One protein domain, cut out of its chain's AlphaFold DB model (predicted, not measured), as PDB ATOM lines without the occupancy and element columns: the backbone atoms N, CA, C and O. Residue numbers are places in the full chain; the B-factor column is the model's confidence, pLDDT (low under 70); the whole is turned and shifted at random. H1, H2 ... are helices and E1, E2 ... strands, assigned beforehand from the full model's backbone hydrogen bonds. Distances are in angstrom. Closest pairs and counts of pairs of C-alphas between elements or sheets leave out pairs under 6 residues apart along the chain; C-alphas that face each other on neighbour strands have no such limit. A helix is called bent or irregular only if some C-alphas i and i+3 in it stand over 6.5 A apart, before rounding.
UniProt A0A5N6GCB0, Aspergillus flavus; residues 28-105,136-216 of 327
ATOM      1  N   LYS A  28      38.647 -53.222  20.294       81.75
ATOM      2  CA  LYS A  28      38.395 -52.204  21.336       81.75
ATOM      3  C   LYS A  28      37.807 -50.921  20.762       81.75
ATOM      4  O   LYS A  28      37.091 -50.192  21.440       81.75
ATOM      5  N   VAL A  29      38.175 -50.596  19.526       81.06
ATOM      6  CA  VAL A  29      37.592 -49.454  18.823       81.06
ATOM      7  C   VAL A  29      36.164 -49.792  18.410       81.06
ATOM      8  O   VAL A  29      35.283 -48.970  18.626       81.06
ATOM      9  N   GLN A  30      35.931 -50.997  17.884       84.00
ATOM     10  CA  GLN A  30      34.600 -51.458  17.496       84.00
ATOM     11  C   GLN A  30      33.624 -51.434  18.678       84.00
ATOM     12  O   GLN A  30      32.564 -50.839  18.557       84.00
ATOM     13  N   GLU A  31      34.034 -51.935  19.844       84.38
ATOM     14  CA  GLU A  31      33.234 -51.908  21.078       84.38
ATOM     15  C   GLU A  31      32.753 -50.492  21.443       84.38
ATOM     16  O   GLU A  31      31.586 -50.288  21.772       84.38
ATOM     17  N   LYS A  32      33.626 -49.481  21.325       83.25
ATOM     18  CA  LYS A  32      33.255 -48.079  21.588       83.25
ATOM     19  C   LYS A  32      32.246 -47.536  20.576       83.25
ATOM     20  O   LYS A  32      31.378 -46.753  20.954       83.25
ATOM     21  N   TRP A  33      32.372 -47.919  19.306       85.94
ATOM     22  CA  TRP A  33      31.418 -47.532  18.265       85.94
ATOM     23  C   TRP A  33      30.077 -48.238  18.441       85.94
ATOM     24  O   TRP A  33      29.044 -47.584  18.339       85.94
ATOM     25  N   ASP A  34      30.081 -49.527  18.771       86.62
ATOM     26  CA  ASP A  34      28.867 -50.302  19.034       86.62
ATOM     27  C   ASP A  34      28.111 -49.729  20.240       86.62
ATOM     28  O   ASP A  34      26.899 -49.521  20.176       86.62
ATOM     29  N   PHE A  35      28.833 -49.375  21.308       86.12
ATOM     30  CA  PHE A  35      28.280 -48.650  22.453       86.12
ATOM     31  C   PHE A  35      27.657 -47.310  22.039       86.12
ATOM     32  O   PHE A  35      26.515 -47.020  22.400       86.12
ATOM     33  N   LEU A  36      28.371 -46.507  21.243       86.12
ATOM     34  CA  LEU A  36      27.887 -45.203  20.794       86.12
ATOM     35  C   LEU A  36      26.624 -45.328  19.923       86.12
ATOM     36  O   LEU A  36      25.656 -44.603  20.145       86.12
ATOM     37  N   HIS A  37      26.607 -46.266  18.975       88.19
ATOM     38  CA  HIS A  37      25.434 -46.551  18.146       88.19
ATOM     39  C   HIS A  37      24.260 -47.098  18.970       88.19
ATOM     40  O   HIS A  37      23.116 -46.735  18.706       88.19
ATOM     41  N   SER A  38      24.527 -47.928  19.985       86.94
ATOM     42  CA  SER A  38      23.503 -48.439  20.905       86.94
ATOM     43  C   SER A  38      22.823 -47.310  21.685       86.94
ATOM     44  O   SER A  38      21.597 -47.290  21.798       86.94
ATOM     45  N   ILE A  39      23.593 -46.334  22.179       86.00
ATOM     46  CA  ILE A  39      23.039 -45.147  22.845       86.00
ATOM     47  C   ILE A  39      22.254 -44.276  21.864       86.00
ATOM     48  O   ILE A  39      21.147 -43.844  22.178       86.00
ATOM     49  N   ASP A  40      22.802 -44.020  20.677       86.44
ATOM     50  CA  ASP A  40      22.166 -43.168  19.669       86.44
ATOM     51  C   ASP A  40      20.821 -43.726  19.206       86.44
ATOM     52  O   ASP A  40      19.835 -42.996  19.152       86.44
ATOM     53  N   ALA A  41      20.736 -45.041  18.992       86.12
ATOM     54  CA  ALA A  41      19.490 -45.724  18.653       86.12
ATOM     55  C   ALA A  41      18.428 -45.644  19.766       86.12
ATOM     56  O   ALA A  41      17.239 -45.826  19.503       86.12
ATOM     57  N   ARG A  42      18.842 -45.378  21.011       83.94
ATOM     58  CA  ARG A  42      17.958 -45.187  22.173       83.94
ATOM     59  C   ARG A  42      17.608 -43.722  22.421       83.94
ATOM     60  O   ARG A  42      16.809 -43.443  23.319       83.94
ATOM     61  N   CYS A  43      18.198 -42.794  21.669       83.50
ATOM     62  CA  CYS A  43      17.871 -41.385  21.789       83.50
ATOM     63  C   CYS A  43      16.480 -41.131  21.217       83.50
ATOM     64  O   CYS A  43      16.187 -41.450  20.067       83.50
ATOM     65  N   GLN A  44      15.615 -40.551  22.038       71.44
ATOM     66  CA  GLN A  44      14.263 -40.193  21.627       71.44
ATOM     67  C   GLN A  44      14.249 -38.752  21.111       71.44
ATOM     68  O   GLN A  44      14.968 -37.896  21.634       71.44
ATOM     69  N   ALA A  45      13.428 -38.478  20.093       64.44
ATOM     70  CA  ALA A  45      13.174 -37.108  19.664       64.44
ATOM     71  C   ALA A  45      12.488 -36.350  20.814       64.44
ATOM     72  O   ALA A  45      11.486 -36.808  21.360       64.44
ATOM     73  N   ASP A  46      13.079 -35.239  21.242       60.72
ATOM     74  CA  ASP A  46      12.664 -34.522  22.437       60.72
ATOM     75  C   ASP A  46      11.547 -33.511  22.135       60.72
ATOM     76  O   ASP A  46      11.818 -32.389  21.718       60.72
ATOM     77  N   ASP A  47      10.296 -33.889  22.410       47.38
ATOM     78  CA  ASP A  47       9.186 -32.946  22.586       47.38
ATOM     79  C   ASP A  47       9.117 -32.540  24.069       47.38
ATOM     80  O   ASP A  47       8.404 -33.112  24.887       47.38
ATOM     81  N   ALA A  48       9.949 -31.565  24.432       46.62
ATOM     82  CA  ALA A  48       9.728 -30.623  25.528       46.62
ATOM     83  C   ALA A  48       9.180 -31.161  26.876       46.62
ATOM     84  O   ALA A  48       8.130 -30.712  27.319       46.62
ATOM     85  N   SER A  49       9.926 -31.978  27.632       43.91
ATOM     86  CA  SER A  49       9.854 -31.939  29.112       43.91
ATOM     87  C   SER A  49      10.914 -32.817  29.778       43.91
ATOM     88  O   SER A  49      10.709 -33.997  30.046       43.91
ATOM     89  N   ILE A  50      12.046 -32.222  30.125       43.41
ATOM     90  CA  ILE A  50      12.941 -32.774  31.155       43.41
ATOM     91  C   ILE A  50      12.487 -32.161  32.515       43.41
ATOM     92  O   ILE A  50      11.834 -31.114  32.501       43.41
ATOM     93  N   MET A  51      12.801 -32.699  33.698       35.34
ATOM     94  CA  MET A  51      12.401 -32.140  35.019       35.34
ATOM     95  C   MET A  51      13.597 -31.720  35.909       35.34
ATOM     96  O   MET A  51      14.735 -32.073  35.628       35.34
ATOM     97  N   GLN A  52      13.282 -30.909  36.932       40.16
ATOM     98  CA  GLN A  52      14.007 -30.267  38.063       40.16
ATOM     99  C   GLN A  52      15.551 -30.191  38.185       40.16
ATOM    100  O   GLN A  52      16.015 -29.172  38.690       40.16
ATOM    101  N   VAL A  53      16.359 -31.151  37.729       53.09
ATOM    102  CA  VAL A  53      17.839 -31.080  37.790       53.09
ATOM    103  C   VAL A  53      18.391 -31.370  36.398       53.09
ATOM    104  O   VAL A  53      18.747 -32.494  36.057       53.09
ATOM    105  N   LYS A  54      18.376 -30.347  35.540       66.62
ATOM    106  CA  LYS A  54      18.713 -30.499  34.122       66.62
ATOM    107  C   LYS A  54      20.133 -30.065  33.812       66.62
ATOM    108  O   LYS A  54      20.574 -29.045  34.346       66.62
ATOM    109  N   PRO A  55      20.775 -30.717  32.833       68.44
ATOM    110  CA  PRO A  55      21.785 -30.054  32.035       68.44
ATOM    111  C   PRO A  55      21.216 -28.747  31.452       68.44
ATOM    112  O   PRO A  55      20.115 -28.729  30.897       68.44
ATOM    113  N   ILE A  56      21.946 -27.645  31.598       78.38
ATOM    114  CA  ILE A  56      21.568 -26.329  31.075       78.38
ATOM    115  C   ILE A  56      22.441 -26.048  29.860       78.38
ATOM    116  O   ILE A  56      23.657 -25.951  29.995       78.38
ATOM    117  N   LEU A  57      21.821 -25.890  28.689       80.19
ATOM    118  CA  LEU A  57      22.513 -25.531  27.454       80.19
ATOM    119  C   LEU A  57      22.203 -24.090  27.055       80.19
ATOM    120  O   LEU A  57      21.150 -23.797  26.490       80.19
ATOM    121  N   TRP A  58      23.157 -23.195  27.266       79.00
ATOM    122  CA  TRP A  58      23.081 -21.821  26.794       79.00
ATOM    123  C   TRP A  58      23.710 -21.677  25.419       79.00
ATOM    124  O   TRP A  58      24.931 -21.697  25.268       79.00
ATOM    125  N   ARG A  59      22.854 -21.475  24.416       81.38
ATOM    126  CA  ARG A  59      23.290 -21.218  23.046       81.38
ATOM    127  C   ARG A  59      23.997 -19.872  22.938       81.38
ATOM    128  O   ARG A  59      23.496 -18.880  23.473       81.38
ATOM    129  N   LYS A  60      25.115 -19.834  22.207       82.69
ATOM    130  CA  LYS A  60      25.866 -18.611  21.878       82.69
ATOM    131  C   LYS A  60      26.220 -17.778  23.115       82.69
ATOM    132  O   LYS A  60      26.232 -16.548  23.081       82.69
ATOM    133  N   PHE A  61      26.491 -18.446  24.232       81.56
ATOM    134  CA  PHE A  61      26.859 -17.816  25.494       81.56
ATOM    135  C   PHE A  61      28.018 -16.821  25.327       81.56
ATOM    136  O   PHE A  61      27.956 -15.705  25.849       81.56
ATOM    137  N   THR A  62      29.040 -17.184  24.552       81.56
ATOM    138  CA  THR A  62      30.232 -16.345  24.368       81.56
ATOM    139  C   THR A  62      30.002 -15.108  23.498       81.56
ATOM    140  O   THR A  62      30.798 -14.177  23.584       81.56
ATOM    141  N   GLU A  63      28.910 -15.034  22.722       82.62
ATOM    142  CA  GLU A  63      28.523 -13.795  22.024       82.62
ATOM    143  C   GLU A  63      28.149 -12.697  23.035       82.62
ATOM    144  O   GLU A  63      28.402 -11.517  22.802       82.62
ATOM    145  N   ARG A  64      27.574 -13.086  24.183       76.94
ATOM    146  CA  ARG A  64      27.205 -12.171  25.276       76.94
ATOM    147  C   ARG A  64      28.298 -12.036  26.333       76.94
ATOM    148  O   ARG A  64      28.406 -10.987  26.961       76.94
ATOM    149  N   TYR A  65      29.090 -13.086  26.533       77.94
ATOM    150  CA  TYR A  65      30.150 -13.148  27.539       77.94
ATOM    151  C   TYR A  65      31.457 -13.658  26.910       77.94
ATOM    152  O   TYR A  65      31.785 -14.840  27.047       77.94
ATOM    153  N   PRO A  66      32.204 -12.796  26.195       71.06
ATOM    154  CA  PRO A  66      33.387 -13.212  25.450       71.06
ATOM    155  C   PRO A  66      34.477 -13.789  26.356       71.06
ATOM    156  O   PRO A  66      34.813 -13.226  27.401       71.06
ATOM    157  N   LEU A  67      35.089 -14.891  25.921       68.50
ATOM    158  CA  LEU A  67      36.280 -15.445  26.560       68.50
ATOM    159  C   LEU A  67      37.519 -14.725  26.005       68.50
ATOM    160  O   LEU A  67      37.899 -14.915  24.851       68.50
ATOM    161  N   HIS A  68      38.151 -13.866  26.804       65.56
ATOM    162  CA  HIS A  68      39.341 -13.114  26.385       65.56
ATOM    163  C   HIS A  68      40.640 -13.910  26.586       65.56
ATOM    164  O   HIS A  68      40.749 -14.681  27.531       65.56
ATOM    165  N   GLY A  69      41.669 -13.670  25.763       63.47
ATOM    166  CA  GLY A  69      43.048 -14.115  26.035       63.47
ATOM    167  C   GLY A  69      43.320 -15.617  25.880       63.47
ATOM    168  O   GLY A  69      44.132 -16.167  26.626       63.47
ATOM    169  N   ILE A  70      42.645 -16.293  24.946       63.38
ATOM    170  CA  ILE A  70      42.974 -17.680  24.590       63.38
ATOM    171  C   ILE A  70      44.356 -17.696  23.911       63.38
ATOM    172  O   ILE A  70      44.534 -16.987  22.917       63.38
ATOM    173  N   PRO A  71      45.339 -18.472  24.409       63.44
ATOM    174  CA  PRO A  71      46.655 -18.548  23.787       63.44
ATOM    175  C   PRO A  71      46.553 -19.040  22.339       63.44
ATOM    176  O   PRO A  71      46.070 -20.143  22.079       63.44
ATOM    177  N   THR A  72      47.059 -18.253  21.388       63.19
ATOM    178  CA  THR A  72      47.094 -18.614  19.957       63.19
ATOM    179  C   THR A  72      47.872 -19.906  19.697       63.19
ATOM    180  O   THR A  72      47.550 -20.644  18.770       63.19
ATOM    181  N   ILE A  73      48.823 -20.245  20.574       66.25
ATOM    182  CA  ILE A  73      49.624 -21.471  20.497       66.25
ATOM    183  C   ILE A  73      48.785 -22.762  20.560       66.25
ATOM    184  O   ILE A  73      49.168 -23.765  19.955       66.25
ATOM    185  N   LEU A  74      47.619 -22.751  21.224       65.44
ATOM    186  CA  LEU A  74      46.702 -23.901  21.244       65.44
ATOM    187  C   LEU A  74      46.059 -24.117  19.866       65.44
ATOM    188  O   LEU A  74      45.989 -25.243  19.375       65.44
ATOM    189  N   PHE A  75      45.667 -23.028  19.201       63.03
ATOM    190  CA  PHE A  75      45.151 -23.071  17.832       63.03
ATOM    191  C   PHE A  75      46.224 -23.482  16.819       63.03
ATOM    192  O   PHE A  75      45.935 -24.229  15.885       63.03
ATOM    193  N   ASP A  76      47.467 -23.042  17.004       65.31
ATOM    194  CA  ASP A  76      48.572 -23.445  16.132       65.31
ATOM    195  C   ASP A  76      48.948 -24.919  16.327       65.31
ATOM    196  O   ASP A  76      49.270 -25.605  15.356       65.31
ATOM    197  N   THR A  77      48.829 -25.440  17.552       65.31
ATOM    198  CA  THR A  77      48.971 -26.876  17.841       65.31
ATOM    199  C   THR A  77      47.886 -27.684  17.124       65.31
ATOM    200  O   THR A  77      48.202 -28.643  16.425       65.31
ATOM    201  N   LEU A  78      46.627 -27.233  17.175       61.53
ATOM    202  CA  LEU A  78      45.522 -27.833  16.416       61.53
ATOM    203  C   LEU A  78      45.753 -27.844  14.908       61.53
ATOM    204  O   LEU A  78      45.541 -28.862  14.253       61.53
ATOM    205  N   LYS A  79      46.208 -26.717  14.349       63.28
ATOM    206  CA  LYS A  79      46.517 -26.612  12.917       63.28
ATOM    207  C   LYS A  79      47.663 -27.532  12.500       63.28
ATOM    208  O   LYS A  79      47.693 -27.959  11.347       63.28
ATOM    209  N   ARG A  80      48.604 -27.826  13.403       62.78
ATOM    210  CA  ARG A  80      49.705 -28.776  13.169       62.78
ATOM    211  C   ARG A  80      49.258 -30.231  13.286       62.78
ATOM    212  O   ARG A  80      49.806 -31.070  12.582       62.78
ATOM    213  N   CYS A  81      48.224 -30.523  14.071       58.25
ATOM    214  CA  CYS A  81      47.554 -31.825  14.121       58.25
ATOM    215  C   CYS A  81      46.633 -32.083  12.907       58.25
ATOM    216  O   CYS A  81      45.604 -32.738  13.055       58.25
ATOM    217  N   ARG A  82      46.958 -31.566  11.711       55.38
ATOM    218  CA  ARG A  82      46.188 -31.832  10.483       55.38
ATOM    219  C   ARG A  82      46.157 -33.339  10.212       55.38
ATOM    220  O   ARG A  82      47.197 -33.939   9.974       55.38
ATOM    221  N   GLU A  83      44.947 -33.891  10.282       61.84
ATOM    222  CA  GLU A  83      44.569 -35.270   9.945       61.84
ATOM    223  C   GLU A  83      45.475 -36.345  10.564       61.84
ATOM    224  O   GLU A  83      46.218 -37.029   9.856       61.84
ATOM    225  N   PRO A  84      45.424 -36.539  11.896       59.91
ATOM    226  CA  PRO A  84      46.078 -37.694  12.475       59.91
ATOM    227  C   PRO A  84      45.467 -38.963  11.854       59.91
ATOM    228  O   PRO A  84      44.251 -39.032  11.666       59.91
ATOM    229  N   PRO A  85      46.270 -40.007  11.577       61.62
ATOM    230  CA  PRO A  85      45.774 -41.253  10.987       61.62
ATOM    231  C   PRO A  85      44.759 -41.986  11.883       61.62
ATOM    232  O   PRO A  85      44.176 -42.986  11.469       61.62
ATOM    233  N   ARG A  86      44.571 -41.528  13.130       70.00
ATOM    234  CA  ARG A  86      43.598 -42.029  14.103       70.00
ATOM    235  C   ARG A  86      43.031 -40.864  14.919       70.00
ATOM    236  O   ARG A  86      43.775 -39.913  15.158       70.00
ATOM    237  N   PRO A  87      41.781 -40.953  15.404       76.56
ATOM    238  CA  PRO A  87      41.246 -39.959  16.324       76.56
ATOM    239  C   PRO A  87      42.117 -39.809  17.585       76.56
ATOM    240  O   PRO A  87      42.530 -40.807  18.177       76.56
ATOM    241  N   LEU A  88      42.399 -38.568  17.982       80.25
ATOM    242  CA  LEU A  88      43.208 -38.184  19.138       80.25
ATOM    243  C   LEU A  88      42.388 -37.343  20.113       80.25
ATOM    244  O   LEU A  88      41.639 -36.465  19.685       80.25
ATOM    245  N   ASN A  89      42.613 -37.588  21.406       79.56
ATOM    246  CA  ASN A  89      41.934 -36.927  22.513       79.56
ATOM    247  C   ASN A  89      42.910 -36.536  23.610       79.56
ATOM    248  O   ASN A  89      43.673 -37.370  24.095       79.56
ATOM    249  N   PHE A  90      42.830 -35.277  24.020       82.94
ATOM    250  CA  PHE A  90      43.528 -34.741  25.176       82.94
ATOM    251  C   PHE A  90      42.473 -34.219  26.152       82.94
ATOM    252  O   PHE A  90      41.820 -33.211  25.881       82.94
ATOM    253  N   LEU A  91      42.279 -34.958  27.246       77.69
ATOM    254  CA  LEU A  91      41.184 -34.757  28.203       77.69
ATOM    255  C   LEU A  91      41.596 -33.953  29.438       77.69
ATOM    256  O   LEU A  91      40.791 -33.218  29.993       77.69
ATOM    257  N   ASP A  92      42.874 -34.030  29.806       74.81
ATOM    258  CA  ASP A  92      43.356 -33.535  31.097       74.81
ATOM    259  C   ASP A  92      44.424 -32.450  30.930       74.81
ATOM    260  O   ASP A  92      45.422 -32.400  31.656       74.81
ATOM    261  N   ILE A  93      44.257 -31.569  29.937       80.19
ATOM    262  CA  ILE A  93      45.161 -30.425  29.792       80.19
ATOM    263  C   ILE A  93      44.790 -29.402  30.868       80.19
ATOM    264  O   ILE A  93      43.872 -28.602  30.691       80.19
ATOM    265  N   ARG A  94      45.518 -29.411  31.987       76.12
ATOM    266  CA  ARG A  94      45.310 -28.451  33.081       76.12
ATOM    267  C   ARG A  94      45.485 -27.008  32.609       76.12
ATOM    268  O   ARG A  94      46.455 -26.682  31.916       76.12
ATOM    269  N   ASN A  95      44.583 -26.128  33.036       75.38
ATOM    270  CA  ASN A  95      44.735 -24.697  32.809       75.38
ATOM    271  C   ASN A  95      45.660 -24.070  33.862       75.38
ATOM    272  O   ASN A  95      45.287 -23.939  35.017       75.38
ATOM    273  N   LEU A  96      46.861 -23.645  33.459       69.00
ATOM    274  CA  LEU A  96      47.839 -22.997  34.353       69.00
ATOM    275  C   LEU A  96      47.993 -21.488  34.113       69.00
ATOM    276  O   LEU A  96      48.875 -20.857  34.693       69.00
ATOM    277  N   ILE A  97      47.197 -20.905  33.214       64.38
ATOM    278  CA  ILE A  97      47.437 -19.542  32.729       64.38
ATOM    279  C   ILE A  97      46.557 -18.553  33.496       64.38
ATOM    280  O   ILE A  97      47.077 -17.726  34.238       64.38
ATOM    281  N   LEU A  98      45.233 -18.637  33.334       64.31
ATOM    282  CA  LEU A  98      44.244 -17.778  33.999       64.31
ATOM    283  C   LEU A  98      42.882 -18.470  34.003       64.31
ATOM    284  O   LEU A  98      42.510 -19.052  32.985       64.31
ATOM    285  N   SER A  99      42.126 -18.327  35.098       68.75
ATOM    286  CA  SER A  99      40.760 -18.851  35.206       68.75
ATOM    287  C   SER A  99      39.879 -18.362  34.051       68.75
ATOM    288  O   SER A  99      39.811 -17.158  33.772       68.75
ATOM    289  N   ARG A 100      39.229 -19.297  33.353       73.50
ATOM    290  CA  ARG A 100      38.287 -19.053  32.244       73.50
ATOM    291  C   ARG A 100      36.853 -19.437  32.591       73.50
ATOM    292  O   ARG A 100      35.976 -19.349  31.733       73.50
ATOM    293  N   VAL A 101      36.604 -19.806  33.844       74.50
ATOM    294  CA  VAL A 101      35.266 -20.100  34.351       74.50
ATOM    295  C   VAL A 101      34.354 -18.870  34.208       74.50
ATOM    296  O   VAL A 101      34.731 -17.763  34.615       74.50
ATOM    297  N   PRO A 102      33.135 -19.027  33.653       79.56
ATOM    298  CA  PRO A 102      32.164 -17.944  33.578       79.56
ATOM    299  C   PRO A 102      31.937 -17.283  34.942       79.56
ATOM    300  O   PRO A 102      31.786 -17.961  35.956       79.56
ATOM    301  N   VAL A 103      31.828 -15.950  34.981       77.81
ATOM    302  CA  VAL A 103      31.638 -15.195  36.241       77.81
ATOM    303  C   VAL A 103      30.449 -15.698  37.069       77.81
ATOM    304  O   VAL A 103      30.502 -15.695  38.295       77.81
ATOM    305  N   HIS A 104      29.392 -16.165  36.403       81.31
ATOM    306  CA  HIS A 104      28.205 -16.734  37.040       81.31
ATOM    307  C   HIS A 104      28.516 -18.029  37.797       81.31
ATOM    308  O   HIS A 104      28.009 -18.213  38.898       81.31
ATOM    309  N   VAL A 105      29.396 -18.877  37.255       83.56
ATOM    310  CA  VAL A 105      29.868 -20.106  37.909       83.56
ATOM    311  C   VAL A 105      30.769 -19.753  39.095       83.56
ATOM    312  O   VAL A 105      30.507 -20.195  40.208       83.56
ATOM    313  N   ASP A 136      43.105 -25.406  39.192       62.25
ATOM    314  CA  ASP A 136      43.226 -26.871  39.313       62.25
ATOM    315  C   ASP A 136      41.953 -27.647  38.931       62.25
ATOM    316  O   ASP A 136      42.026 -28.840  38.650       62.25
ATOM    317  N   HIS A 137      40.795 -26.982  38.894       72.69
ATOM    318  CA  HIS A 137      39.525 -27.579  38.465       72.69
ATOM    319  C   HIS A 137      39.115 -27.163  37.050       72.69
ATOM    320  O   HIS A 137      38.025 -27.517  36.608       72.69
ATOM    321  N   GLU A 138      39.967 -26.415  36.344       81.81
ATOM    322  CA  GLU A 138      39.759 -26.025  34.955       81.81
ATOM    323  C   GLU A 138      40.644 -26.843  34.020       81.81
ATOM    324  O   GLU A 138      41.838 -27.051  34.260       81.81
ATOM    325  N   PHE A 139      40.072 -27.248  32.895       82.75
ATOM    326  CA  PHE A 139      40.762 -28.060  31.911       82.75
ATOM    327  C   PHE A 139      40.439 -27.606  30.488       82.75
ATOM    328  O   PHE A 139      39.362 -27.079  30.188       82.75
ATOM    329  N   PHE A 140      41.401 -27.819  29.598       83.19
ATOM    330  CA  PHE A 140      41.189 -27.744  28.164       83.19
ATOM    331  C   PHE A 140      40.988 -29.149  27.617       83.19
ATOM    332  O   PHE A 140      41.752 -30.070  27.905       83.19
ATOM    333  N   LEU A 141      39.975 -29.272  26.774       84.94
ATOM    334  CA  LEU A 141      39.684 -30.468  26.014       84.94
ATOM    335  C   LEU A 141      40.074 -30.219  24.567       84.94
ATOM    336  O   LEU A 141      39.615 -29.245  23.962       84.94
ATOM    337  N   LEU A 142      40.905 -31.100  24.019       84.19
ATOM    338  CA  LEU A 142      41.320 -31.044  22.628       84.19
ATOM    339  C   LEU A 142      41.042 -32.360  21.929       84.19
ATOM    340  O   LEU A 142      41.611 -33.387  22.305       84.19
ATOM    341  N   SER A 143      40.255 -32.306  20.861       83.62
ATOM    342  CA  SER A 143      39.880 -33.514  20.135       83.62
ATOM    343  C   SER A 143      39.876 -33.349  18.645       83.62
ATOM    344  O   SER A 143      39.490 -32.319  18.091       83.62
ATOM    345  N   SER A 144      40.307 -34.412  17.979       81.94
ATOM    346  CA  SER A 144      40.166 -34.516  16.542       81.94
ATOM    347  C   SER A 144      38.788 -35.029  16.144       81.94
ATOM    348  O   SER A 144      38.109 -35.703  16.914       81.94
ATOM    349  N   ARG A 145      38.431 -34.808  14.878       82.31
ATOM    350  CA  ARG A 145      37.276 -35.440  14.236       82.31
ATOM    351  C   ARG A 145      37.201 -36.954  14.524       82.31
ATOM    352  O   ARG A 145      38.215 -37.652  14.512       82.31
ATOM    353  N   HIS A 146      35.976 -37.428  14.738       83.06
ATOM    354  CA  HIS A 146      35.555 -38.800  15.052       83.06
ATOM    355  C   HIS A 146      36.120 -39.386  16.348       83.06
ATOM    356  O   HIS A 146      36.088 -40.600  16.557       83.06
ATOM    357  N   ALA A 147      36.636 -38.538  17.230       79.25
ATOM    358  CA  ALA A 147      36.976 -38.961  18.568       79.25
ATOM    359  C   ALA A 147      35.735 -39.417  19.347       79.25
ATOM    360  O   ALA A 147      34.686 -38.771  19.329       79.25
ATOM    361  N   ILE A 148      35.894 -40.518  20.081       74.00
ATOM    362  CA  ILE A 148      34.972 -40.912  21.146       74.00
ATOM    363  C   ILE A 148      35.614 -40.421  22.452       74.00
ATOM    364  O   ILE A 148      36.636 -40.966  22.876       74.00
ATOM    365  N   SER A 149      35.015 -39.353  23.001       61.16
ATOM    366  CA  SER A 149      35.447 -38.438  24.083       61.16
ATOM    367  C   SER A 149      36.599 -37.447  23.777       61.16
ATOM    368  O   SER A 149      37.731 -37.906  23.820       61.16
ATOM    369  N   PRO A 150      36.387 -36.109  23.618       50.06
ATOM    370  CA  PRO A 150      35.112 -35.395  23.581       50.06
ATOM    371  C   PRO A 150      34.990 -34.302  22.496       50.06
ATOM    372  O   PRO A 150      35.941 -33.920  21.827       50.06
ATOM    373  N   LEU A 151      33.769 -33.760  22.412       52.69
ATOM    374  CA  LEU A 151      33.322 -32.465  21.877       52.69
ATOM    375  C   LEU A 151      32.601 -32.479  20.527       52.69
ATOM    376  O   LEU A 151      33.169 -32.223  19.479       52.69
ATOM    377  N   HIS A 152      31.295 -32.693  20.590       62.62
ATOM    378  CA  HIS A 152      30.259 -31.698  20.278       62.62
ATOM    379  C   HIS A 152      28.908 -32.326  20.606       62.62
ATOM    380  O   HIS A 152      28.039 -31.652  21.132       62.62
ATOM    381  N   THR A 153      28.756 -33.632  20.408       76.00
ATOM    382  CA  THR A 153      27.500 -34.339  20.644       76.00
ATOM    383  C   THR A 153      27.549 -35.095  21.967       76.00
ATOM    384  O   THR A 153      28.347 -36.019  22.133       76.00
ATOM    385  N   TRP A 154      26.701 -34.691  22.906       81.69
ATOM    386  CA  TRP A 154      26.603 -35.236  24.255       81.69
ATOM    387  C   TRP A 154      25.372 -36.117  24.388       81.69
ATOM    388  O   TRP A 154      24.277 -35.711  24.011       81.69
ATOM    389  N   TYR A 155      25.553 -37.298  24.963       82.50
ATOM    390  CA  TYR A 155      24.479 -38.226  25.280       82.50
ATOM    391  C   TYR A 155      24.280 -38.247  26.783       82.50
ATOM    392  O   TYR A 155      25.229 -38.529  27.510       82.50
ATOM    393  N   LEU A 156      23.066 -37.946  27.235       85.12
ATOM    394  CA  LEU A 156      22.713 -37.801  28.646       85.12
ATOM    395  C   LEU A 156      21.439 -38.608  28.937       85.12
ATOM    396  O   LEU A 156      20.538 -38.611  28.095       85.12
ATOM    397  N   PRO A 157      21.298 -39.259  30.105       81.38
ATOM    398  CA  PRO A 157      20.024 -39.840  30.513       81.38
ATOM    399  C   PRO A 157      18.918 -38.779  30.528       81.38
ATOM    400  O   PRO A 157      19.137 -37.654  30.978       81.38
ATOM    401  N   ARG A 158      17.710 -39.139  30.078       78.31
ATOM    402  CA  ARG A 158      16.570 -38.205  30.003       78.31
ATOM    403  C   ARG A 158      16.112 -37.706  31.374       78.31
ATOM    404  O   ARG A 158      15.619 -36.591  31.490       78.31
ATOM    405  N   SER A 159      16.267 -38.527  32.409       78.31
ATOM    406  CA  SER A 159      15.826 -38.225  33.773       78.31
ATOM    407  C   SER A 159      16.934 -38.563  34.775       78.31
ATOM    408  O   SER A 159      16.891 -39.621  35.408       78.31
ATOM    409  N   PRO A 160      17.976 -37.717  34.904       76.00
ATOM    410  CA  PRO A 160      19.019 -37.936  35.895       76.00
ATOM    411  C   PRO A 160      18.439 -37.725  37.299       76.00
ATOM    412  O   PRO A 160      18.009 -36.631  37.660       76.00
ATOM    413  N   ASN A 161      18.403 -38.791  38.092       79.12
ATOM    414  CA  ASN A 161      17.907 -38.795  39.465       79.12
ATOM    415  C   ASN A 161      18.753 -39.734  40.343       79.12
ATOM    416  O   ASN A 161      19.716 -40.341  39.879       79.12
ATOM    417  N   SER A 162      18.406 -39.879  41.625       75.94
ATOM    418  CA  SER A 162      19.179 -40.717  42.553       75.94
ATOM    419  C   SER A 162      19.340 -42.170  42.091       75.94
ATOM    420  O   SER A 162      20.417 -42.738  42.264       75.94
ATOM    421  N   LYS A 163      18.319 -42.745  41.441       80.88
ATOM    422  CA  LYS A 163      18.372 -44.101  40.878       80.88
ATOM    423  C   LYS A 163      19.368 -44.186  39.723       80.88
ATOM    424  O   LYS A 163      20.031 -45.200  39.564       80.88
ATOM    425  N   THR A 164      19.518 -43.118  38.940       80.88
ATOM    426  CA  THR A 164      20.516 -43.027  37.863       80.88
ATOM    427  C   THR A 164      21.933 -43.253  38.384       80.88
ATOM    428  O   THR A 164      22.704 -43.972  37.757       80.88
ATOM    429  N   TYR A 165      22.265 -42.699  39.552       80.31
ATOM    430  CA  TYR A 165      23.593 -42.860  40.150       80.31
ATOM    431  C   TYR A 165      23.826 -44.269  40.699       80.31
ATOM    432  O   TYR A 165      24.924 -44.797  40.578       80.31
ATOM    433  N   GLU A 166      22.795 -44.896  41.268       81.88
ATOM    434  CA  GLU A 166      22.858 -46.291  41.728       81.88
ATOM    435  C   GLU A 166      23.003 -47.265  40.558       81.88
ATOM    436  O   GLU A 166      23.768 -48.224  40.643       81.88
ATOM    437  N   MET A 167      22.324 -46.995  39.439       82.31
ATOM    438  CA  MET A 167      22.497 -47.756  38.202       82.31
ATOM    439  C   MET A 167      23.922 -47.606  37.663       82.31
ATOM    440  O   MET A 167      24.543 -48.619  37.356       82.31
ATOM    441  N   LEU A 168      24.476 -46.389  37.639       79.25
ATOM    442  CA  LEU A 168      25.879 -46.171  37.273       79.25
ATOM    443  C   LEU A 168      26.835 -46.926  38.212       79.25
ATOM    444  O   LEU A 168      27.753 -47.588  37.744       79.25
ATOM    445  N   ALA A 169      26.601 -46.879  39.524       79.12
ATOM    446  CA  ALA A 169      27.417 -47.581  40.515       79.12
ATOM    447  C   ALA A 169      27.363 -49.110  40.376       79.12
ATOM    448  O   ALA A 169      28.349 -49.789  40.644       79.12
ATOM    449  N   THR A 170      26.217 -49.644  39.952       80.38
ATOM    450  CA  THR A 170      25.979 -51.092  39.855       80.38
ATOM    451  C   THR A 170      26.443 -51.664  38.518       80.38
ATOM    452  O   THR A 170      27.047 -52.733  38.475       80.38
ATOM    453  N   PHE A 171      26.140 -50.973  37.419       78.50
ATOM    454  CA  PHE A 171      26.295 -51.498  36.061       78.50
ATOM    455  C   PHE A 171      27.374 -50.779  35.242       78.50
ATOM    456  O   PHE A 171      27.645 -51.171  34.105       78.50
ATOM    457  N   GLY A 172      27.984 -49.731  35.797       72.69
ATOM    458  CA  GLY A 172      28.967 -48.901  35.114       72.69
ATOM    459  C   GLY A 172      28.384 -48.068  33.970       72.69
ATOM    460  O   GLY A 172      27.183 -48.054  33.696       72.69
ATOM    461  N   SER A 173      29.259 -47.340  33.277       68.06
ATOM    462  CA  SER A 173      28.873 -46.435  32.185       68.06
ATOM    463  C   SER A 173      28.545 -47.144  30.864       68.06
ATOM    464  O   SER A 173      28.049 -46.501  29.942       68.06
ATOM    465  N   SER A 174      28.836 -48.443  30.748       70.12
ATOM    466  CA  SER A 174      28.810 -49.192  29.478       70.12
ATOM    467  C   SER A 174      27.511 -49.965  29.215       70.12
ATOM    468  O   SER A 174      27.461 -50.759  28.281       70.12
ATOM    469  N   THR A 175      26.468 -49.752  30.016       77.12
ATOM    470  CA  THR A 175      25.205 -50.516  29.972       77.12
ATOM    471  C   THR A 175      24.006 -49.595  29.699       77.12
ATOM    472  O   THR A 175      23.156 -49.365  30.565       77.12
ATOM    473  N   PRO A 176      23.917 -48.997  28.497       76.00
ATOM    474  CA  PRO A 176      22.921 -47.969  28.194       76.00
ATOM    475  C   PRO A 176      21.469 -48.461  28.258       76.00
ATOM    476  O   PRO A 176      20.553 -47.655  28.425       76.00
ATOM    477  N   GLU A 177      21.248 -49.772  28.162       81.56
ATOM    478  CA  GLU A 177      19.966 -50.451  28.348       81.56
ATOM    479  C   GLU A 177      19.407 -50.373  29.769       81.56
ATOM    480  O   GLU A 177      18.205 -50.561  29.950       81.56
ATOM    481  N   THR A 178      20.243 -50.071  30.763       81.94
ATOM    482  CA  THR A 178      19.817 -49.985  32.166       81.94
ATOM    483  C   THR A 178      19.077 -48.688  32.483       81.94
ATOM    484  O   THR A 178      18.469 -48.592  33.543       81.94
ATOM    485  N   TYR A 179      19.060 -47.713  31.566       80.75
ATOM    486  CA  TYR A 179      18.420 -46.406  31.740       80.75
ATOM    487  C   TYR A 179      17.005 -46.414  31.122       80.75
ATOM    488  O   TYR A 179      16.864 -46.196  29.915       80.75
ATOM    489  N   PRO A 180      15.937 -46.659  31.916       78.00
ATOM    490  CA  PRO A 180      14.593 -46.936  31.394       78.00
ATOM    491  C   PRO A 180      13.934 -45.721  30.734       78.00
ATOM    492  O   PRO A 180      13.119 -45.880  29.830       78.00
ATOM    493  N   ASP A 181      14.319 -44.515  31.153       80.12
ATOM    494  CA  ASP A 181      13.776 -43.256  30.632       80.12
ATOM    495  C   ASP A 181      14.436 -42.833  29.306       80.12
ATOM    496  O   ASP A 181      14.097 -41.797  28.734       80.12
ATOM    497  N   GLY A 182      15.383 -43.635  28.810       81.94
ATOM    498  CA  GLY A 182      16.103 -43.383  27.571       81.94
ATOM    499  C   GLY A 182      17.159 -42.282  27.678       81.94
ATOM    500  O   GLY A 182      17.537 -41.822  28.762       81.94
ATOM    501  N   TRP A 183      17.649 -41.880  26.508       83.38
ATOM    502  CA  TRP A 183      18.760 -40.946  26.350       83.38
ATOM    503  C   TRP A 183      18.338 -39.721  25.536       83.38
ATOM    504  O   TRP A 183      17.417 -39.770  24.719       83.38
ATOM    505  N   VAL A 184      19.034 -38.614  25.766       83.06
ATOM    506  CA  VAL A 184      18.924 -37.367  25.011       83.06
ATOM    507  C   VAL A 184      20.275 -37.070  24.384       83.06
ATOM    508  O   VAL A 184      21.315 -37.245  25.018       83.06
ATOM    509  N   LYS A 185      20.235 -36.590  23.142       84.94
ATOM    510  CA  LYS A 185      21.402 -36.223  22.347       84.94
ATOM    511  C   LYS A 185      21.447 -34.714  22.139       84.94
ATOM    512  O   LYS A 185      20.518 -34.140  21.573       84.94
ATOM    513  N   VAL A 186      22.534 -34.082  22.564       83.50
ATOM    514  CA  VAL A 186      22.708 -32.626  22.562       83.50
ATOM    515  C   VAL A 186      23.939 -32.244  21.752       83.50
ATOM    516  O   VAL A 186      25.057 -32.566  22.141       83.50
ATOM    517  N   ASP A 187      23.750 -31.505  20.661       84.25
ATOM    518  CA  ASP A 187      24.859 -30.875  19.939       84.25
ATOM    519  C   ASP A 187      25.252 -29.564  20.632       84.25
ATOM    520  O   ASP A 187      24.408 -28.687  20.804       84.25
ATOM    521  N   ILE A 188      26.522 -29.414  21.001       84.94
ATOM    522  CA  ILE A 188      27.162 -28.203  21.522       84.94
ATOM    523  C   ILE A 188      27.946 -27.559  20.384       84.94
ATOM    524  O   ILE A 188      28.860 -28.169  19.828       84.94
ATOM    525  N   MET A 189      27.603 -26.315  20.069       84.62
ATOM    526  CA  MET A 189      28.211 -25.553  18.983       84.62
ATOM    527  C   MET A 189      29.235 -24.541  19.515       84.62
ATOM    528  O   MET A 189      29.214 -24.199  20.702       84.62
ATOM    529  N   PRO A 190      30.130 -24.015  18.655       85.44
ATOM    530  CA  PRO A 190      31.061 -22.966  19.049       85.44
ATOM    531  C   PRO A 190      30.359 -21.795  19.742       85.44
ATOM    532  O   PRO A 190      29.445 -21.178  19.198       85.44
ATOM    533  N   GLY A 191      30.825 -21.488  20.951       83.31
ATOM    534  CA  GLY A 191      30.302 -20.410  21.783       83.31
ATOM    535  C   GLY A 191      29.141 -20.785  22.702       83.31
ATOM    536  O   GLY A 191      28.727 -19.944  23.498       83.31
ATOM    537  N   ASP A 192      28.642 -22.017  22.646       85.88
ATOM    538  CA  ASP A 192      27.668 -22.524  23.610       85.88
ATOM    539  C   ASP A 192      28.310 -22.811  24.979       85.88
ATOM    540  O   ASP A 192      29.515 -23.036  25.092       85.88
ATOM    541  N   LEU A 193      27.486 -22.833  26.030       85.06
ATOM    542  CA  LEU A 193      27.849 -23.313  27.365       85.06
ATOM    543  C   LEU A 193      26.902 -24.444  27.772       85.06
ATOM    544  O   LEU A 193      25.690 -24.242  27.796       85.06
ATOM    545  N   LEU A 194      27.456 -25.596  28.151       86.69
ATOM    546  CA  LEU A 194      26.724 -26.675  28.813       86.69
ATOM    547  C   LEU A 194      27.124 -26.731  30.293       86.69
ATOM    548  O   LEU A 194      28.309 -26.784  30.613       86.69
ATOM    549  N   ILE A 195      26.138 -26.749  31.187       85.75
ATOM    550  CA  ILE A 195      26.316 -27.019  32.619       85.75
ATOM    551  C   ILE A 195      25.612 -28.331  32.924       85.75
ATOM    552  O   ILE A 195      24.431 -28.458  32.621       85.75
ATOM    553  N   MET A 196      26.309 -29.285  33.533       86.31
ATOM    554  CA  MET A 196      25.733 -30.569  33.932       86.31
ATOM    555  C   MET A 196      25.579 -30.651  35.451       86.31
ATOM    556  O   MET A 196      26.411 -30.097  36.174       86.31
ATOM    557  N   PRO A 197      24.544 -31.343  35.953       85.69
ATOM    558  CA  PRO A 197      24.431 -31.601  37.379       85.69
ATOM    559  C   PRO A 197      25.494 -32.607  37.854       85.69
ATOM    560  O   PRO A 197      26.050 -33.349  37.035       85.69
ATOM    561  N   PRO A 198      25.763 -32.680  39.171       86.19
ATOM    562  CA  PRO A 198      26.730 -33.623  39.717       86.19
ATOM    563  C   PRO A 198      26.427 -35.066  39.306       86.19
ATOM    564  O   PRO A 198      25.274 -35.505  39.339       86.19
ATOM    565  N   GLY A 199      27.478 -35.798  38.924       81.75
ATOM    566  CA  GLY A 199      27.405 -37.228  38.618       81.75
ATOM    567  C   GLY A 199      26.541 -37.586  37.415       81.75
ATOM    568  O   GLY A 199      26.156 -38.744  37.292       81.75
ATOM    569  N   CYS A 200      26.186 -36.620  36.561       84.19
ATOM    570  CA  CYS A 200      25.409 -36.875  35.353       84.19
ATOM    571  C   CYS A 200      26.174 -37.853  34.442       84.19
ATOM    572  O   CYS A 200      27.230 -37.468  33.921       84.19
ATOM    573  N   PRO A 201      25.687 -39.095  34.238       81.25
ATOM    574  CA  PRO A 201      26.320 -40.011  33.302       81.25
ATOM    575  C   PRO A 201      26.263 -39.403  31.907       81.25
ATOM    576  O   PRO A 201      25.229 -38.862  31.509       81.25
ATOM    577  N   HIS A 202      27.364 -39.477  31.172       84.56
ATOM    578  CA  HIS A 202      27.418 -38.905  29.841       84.56
ATOM    579  C   HIS A 202      28.382 -39.655  28.932       84.56
ATOM    580  O   HIS A 202      29.402 -40.181  29.372       84.56
ATOM    581  N   ALA A 203      28.060 -39.668  27.643       83.94
ATOM    582  CA  ALA A 203      28.981 -40.062  26.584       83.94
ATOM    583  C   ALA A 203      29.145 -38.902  25.603       83.94
ATOM    584  O   ALA A 203      28.239 -38.080  25.445       83.94
ATOM    585  N   VAL A 204      30.301 -38.818  24.943       85.00
ATOM    586  CA  VAL A 204      30.607 -37.696  24.052       85.00
ATOM    587  C   VAL A 204      31.208 -38.185  22.740       85.00
ATOM    588  O   VAL A 204      32.156 -38.973  22.729       85.00
ATOM    589  N   PHE A 205      30.679 -37.664  21.636       86.38
ATOM    590  CA  PHE A 205      31.188 -37.866  20.283       86.38
ATOM    591  C   PHE A 205      31.618 -36.540  19.654       86.38
ATOM    592  O   PHE A 205      30.939 -35.523  19.812       86.38
ATOM    593  N   THR A 206      32.732 -36.573  18.924       85.75
ATOM    594  CA  THR A 206      33.362 -35.399  18.314       85.75
ATOM    595  C   THR A 206      33.260 -35.465  16.788       85.75
ATOM    596  O   THR A 206      34.117 -36.072  16.144       85.75
ATOM    597  N   PRO A 207      32.239 -34.868  16.151       82.88
ATOM    598  CA  PRO A 207      32.078 -34.923  14.698       82.88
ATOM    599  C   PRO A 207      33.151 -34.121  13.946       82.88
ATOM    600  O   PRO A 207      33.473 -34.435  12.802       82.88
ATOM    601  N   GLU A 208      33.749 -33.104  14.572       82.75
ATOM    602  CA  GLU A 208      34.760 -32.232  13.963       82.75
ATOM    603  C   GLU A 208      35.890 -31.918  14.944       82.75
ATOM    604  O   GLU A 208      35.780 -32.202  16.125       82.75
ATOM    605  N   HIS A 209      37.003 -31.352  14.474       82.94
ATOM    606  CA  HIS A 209      38.059 -30.915  15.392       82.94
ATOM    607  C   HIS A 209      37.522 -29.851  16.354       82.94
ATOM    608  O   HIS A 209      36.917 -28.874  15.912       82.94
ATOM    609  N   ALA A 210      37.788 -30.017  17.646       83.12
ATOM    610  CA  ALA A 210      37.182 -29.204  18.685       83.12
ATOM    611  C   ALA A 210      38.181 -28.843  19.792       83.12
ATOM    612  O   ALA A 210      39.026 -29.651  20.187       83.12
ATOM    613  N   LEU A 211      38.050 -27.612  20.290       83.00
ATOM    614  CA  LEU A 211      38.713 -27.096  21.483       83.00
ATOM    615  C   LEU A 211      37.636 -26.572  22.424       83.00
ATOM    616  O   LEU A 211      36.910 -25.647  22.062       83.00
ATOM    617  N   THR A 212      37.584 -27.119  23.633       83.44
ATOM    618  CA  THR A 212      36.627 -26.689  24.657       83.44
ATOM    619  C   THR A 212      37.328 -26.384  25.961       83.44
ATOM    620  O   THR A 212      38.365 -26.955  26.292       83.44
ATOM    621  N   PHE A 213      36.723 -25.464  26.698       83.94
ATOM    622  CA  PHE A 213      37.113 -25.064  28.036       83.94
ATOM    623  C   PHE A 213      36.073 -25.641  28.987       83.94
ATOM    624  O   PHE A 213      34.877 -25.404  28.804       83.94
ATOM    625  N   GLY A 214      36.522 -26.414  29.964       84.38
ATOM    626  CA  GLY A 214      35.663 -27.040  30.955       84.38
ATOM    627  C   GLY A 214      36.186 -26.817  32.363       84.38
ATOM    628  O   GLY A 214      37.305 -26.345  32.574       84.38
ATOM    629  N   GLY A 215      35.344 -27.148  33.330       85.88
ATOM    630  CA  GLY A 215      35.751 -27.194  34.718       85.88
ATOM    631  C   GLY A 215      34.673 -27.770  35.617       85.88
ATOM    632  O   GLY A 215      33.492 -27.783  35.262       85.88
ATOM    633  N   ASN A 216      35.103 -28.231  36.784       87.44
ATOM    634  CA  ASN A 216      34.232 -28.756  37.826       87.44
ATOM    635  C   ASN A 216      34.049 -27.705  38.925       87.44
ATOM    636  O   ASN A 216      34.994 -27.008  39.289       87.44
TER     637      ASN A 216
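What this domain is: This is residues 28 to 105 and 136 to 216 of the 327 residues of a protein of Aspergillus flavus (UniProt A0A5N6GCB0). Three small antiparallel sheets stand roughly as a triangle, a loose and incomplete ring of strands: E2 E3 E8 makes one side, E5 E4 E7 the next, and the short pair E1 E6 the third. The bent strand E4 comes nearest the middle; H1 covers one face of E5 E4 E7, H3 is at the far side of E2 E3 E8, and H4 is out beyond the end of E4. The 159 printed residues have four named helices and eight named strands, in the order H1 E1 H2 H3 E2 E3 E4 H4 E5 E6 E7 E8, and the class is mixed, helices and strands. The whole is compact, with a radius of gyration of the C-alphas of 16.5 A and spans of 45 by 40 by 29 A.

Where its parts are: Find C-alpha 28 at (38.395, -52.204, 21.336); from there H1 runs 20.2 A to residue 41. Next come E1, residues 56 to 58, H2, residues 61 to 64, H3, residues 72 to 80 and 12.5 A long, and E2, residues 89 to 94. After the cut, look for E3, residues 138 to 143 and 16.6 A long, then E4, residues 147 to 157, which starts at C-alpha 147 (36.976, -38.961, 18.568), bends by 97 degrees at residue 152 and spans 20.8 A. H4, residues 162 to 171, is 14.5 A long. E5 is residues 183 to 187, E6 193 to 195, E7 203 to 206 and E8 210 to 215, 16.2 A long, ending at C-alpha 215 (35.751, -27.194, 34.718).

How they stand to each other: Look first at inner strand E4: N 156 and O 184 of E5 are 2.9 A apart, and N 153 and O 205 of E7 are 2.9 A apart, both within hydrogen-bond range. H1 is on this sheet in two layers, a helix on one face of a sheet, at a height of 9.7 A; on the local plane it stands at 36 degrees to E4, slantwise to the strands. Its closest C-alphas to E4 are those of Lys 32 and Ile 148, 7.4 A. In the second sheet, inner strand E3 has N 142 and O 90 of E2 at 3.0 A and N 141 and O 212 of E8 at 2.9 A. The closest C-alphas of E4 and E8, Leu 151 and Ala 210, are 6.0 A apart. H3 only grazes the second sheet, with residues 74 to 78. E6 and E8 are near each other; between E1 and E6, N 56 and O 195 are 2.8 A apart. The closest C-alphas of H2 and E6 are Phe 61 and Leu 193, 5.9 A. H4 is on neither three-stranded sheet and is apart from H1. In H3 and H4 every O i to N i+4 pair is within hydrogen-bond range, in H1 9 of 10, and H2 is too short for such a pair.

The domain as a whole: The two C-alphas farthest apart, Ile 73 and Pro 180, are 44.7 A apart. Residues 106 to 135 are not printed, and C-alphas 105 and 136 are 15.0 A apart across the cut. The links from H1 to E1 and from H4 to E5 are long. Mean pLDDT of the printed part is 76.0; 40 residues are under 70, among them 45 to 55 and 67 to 85.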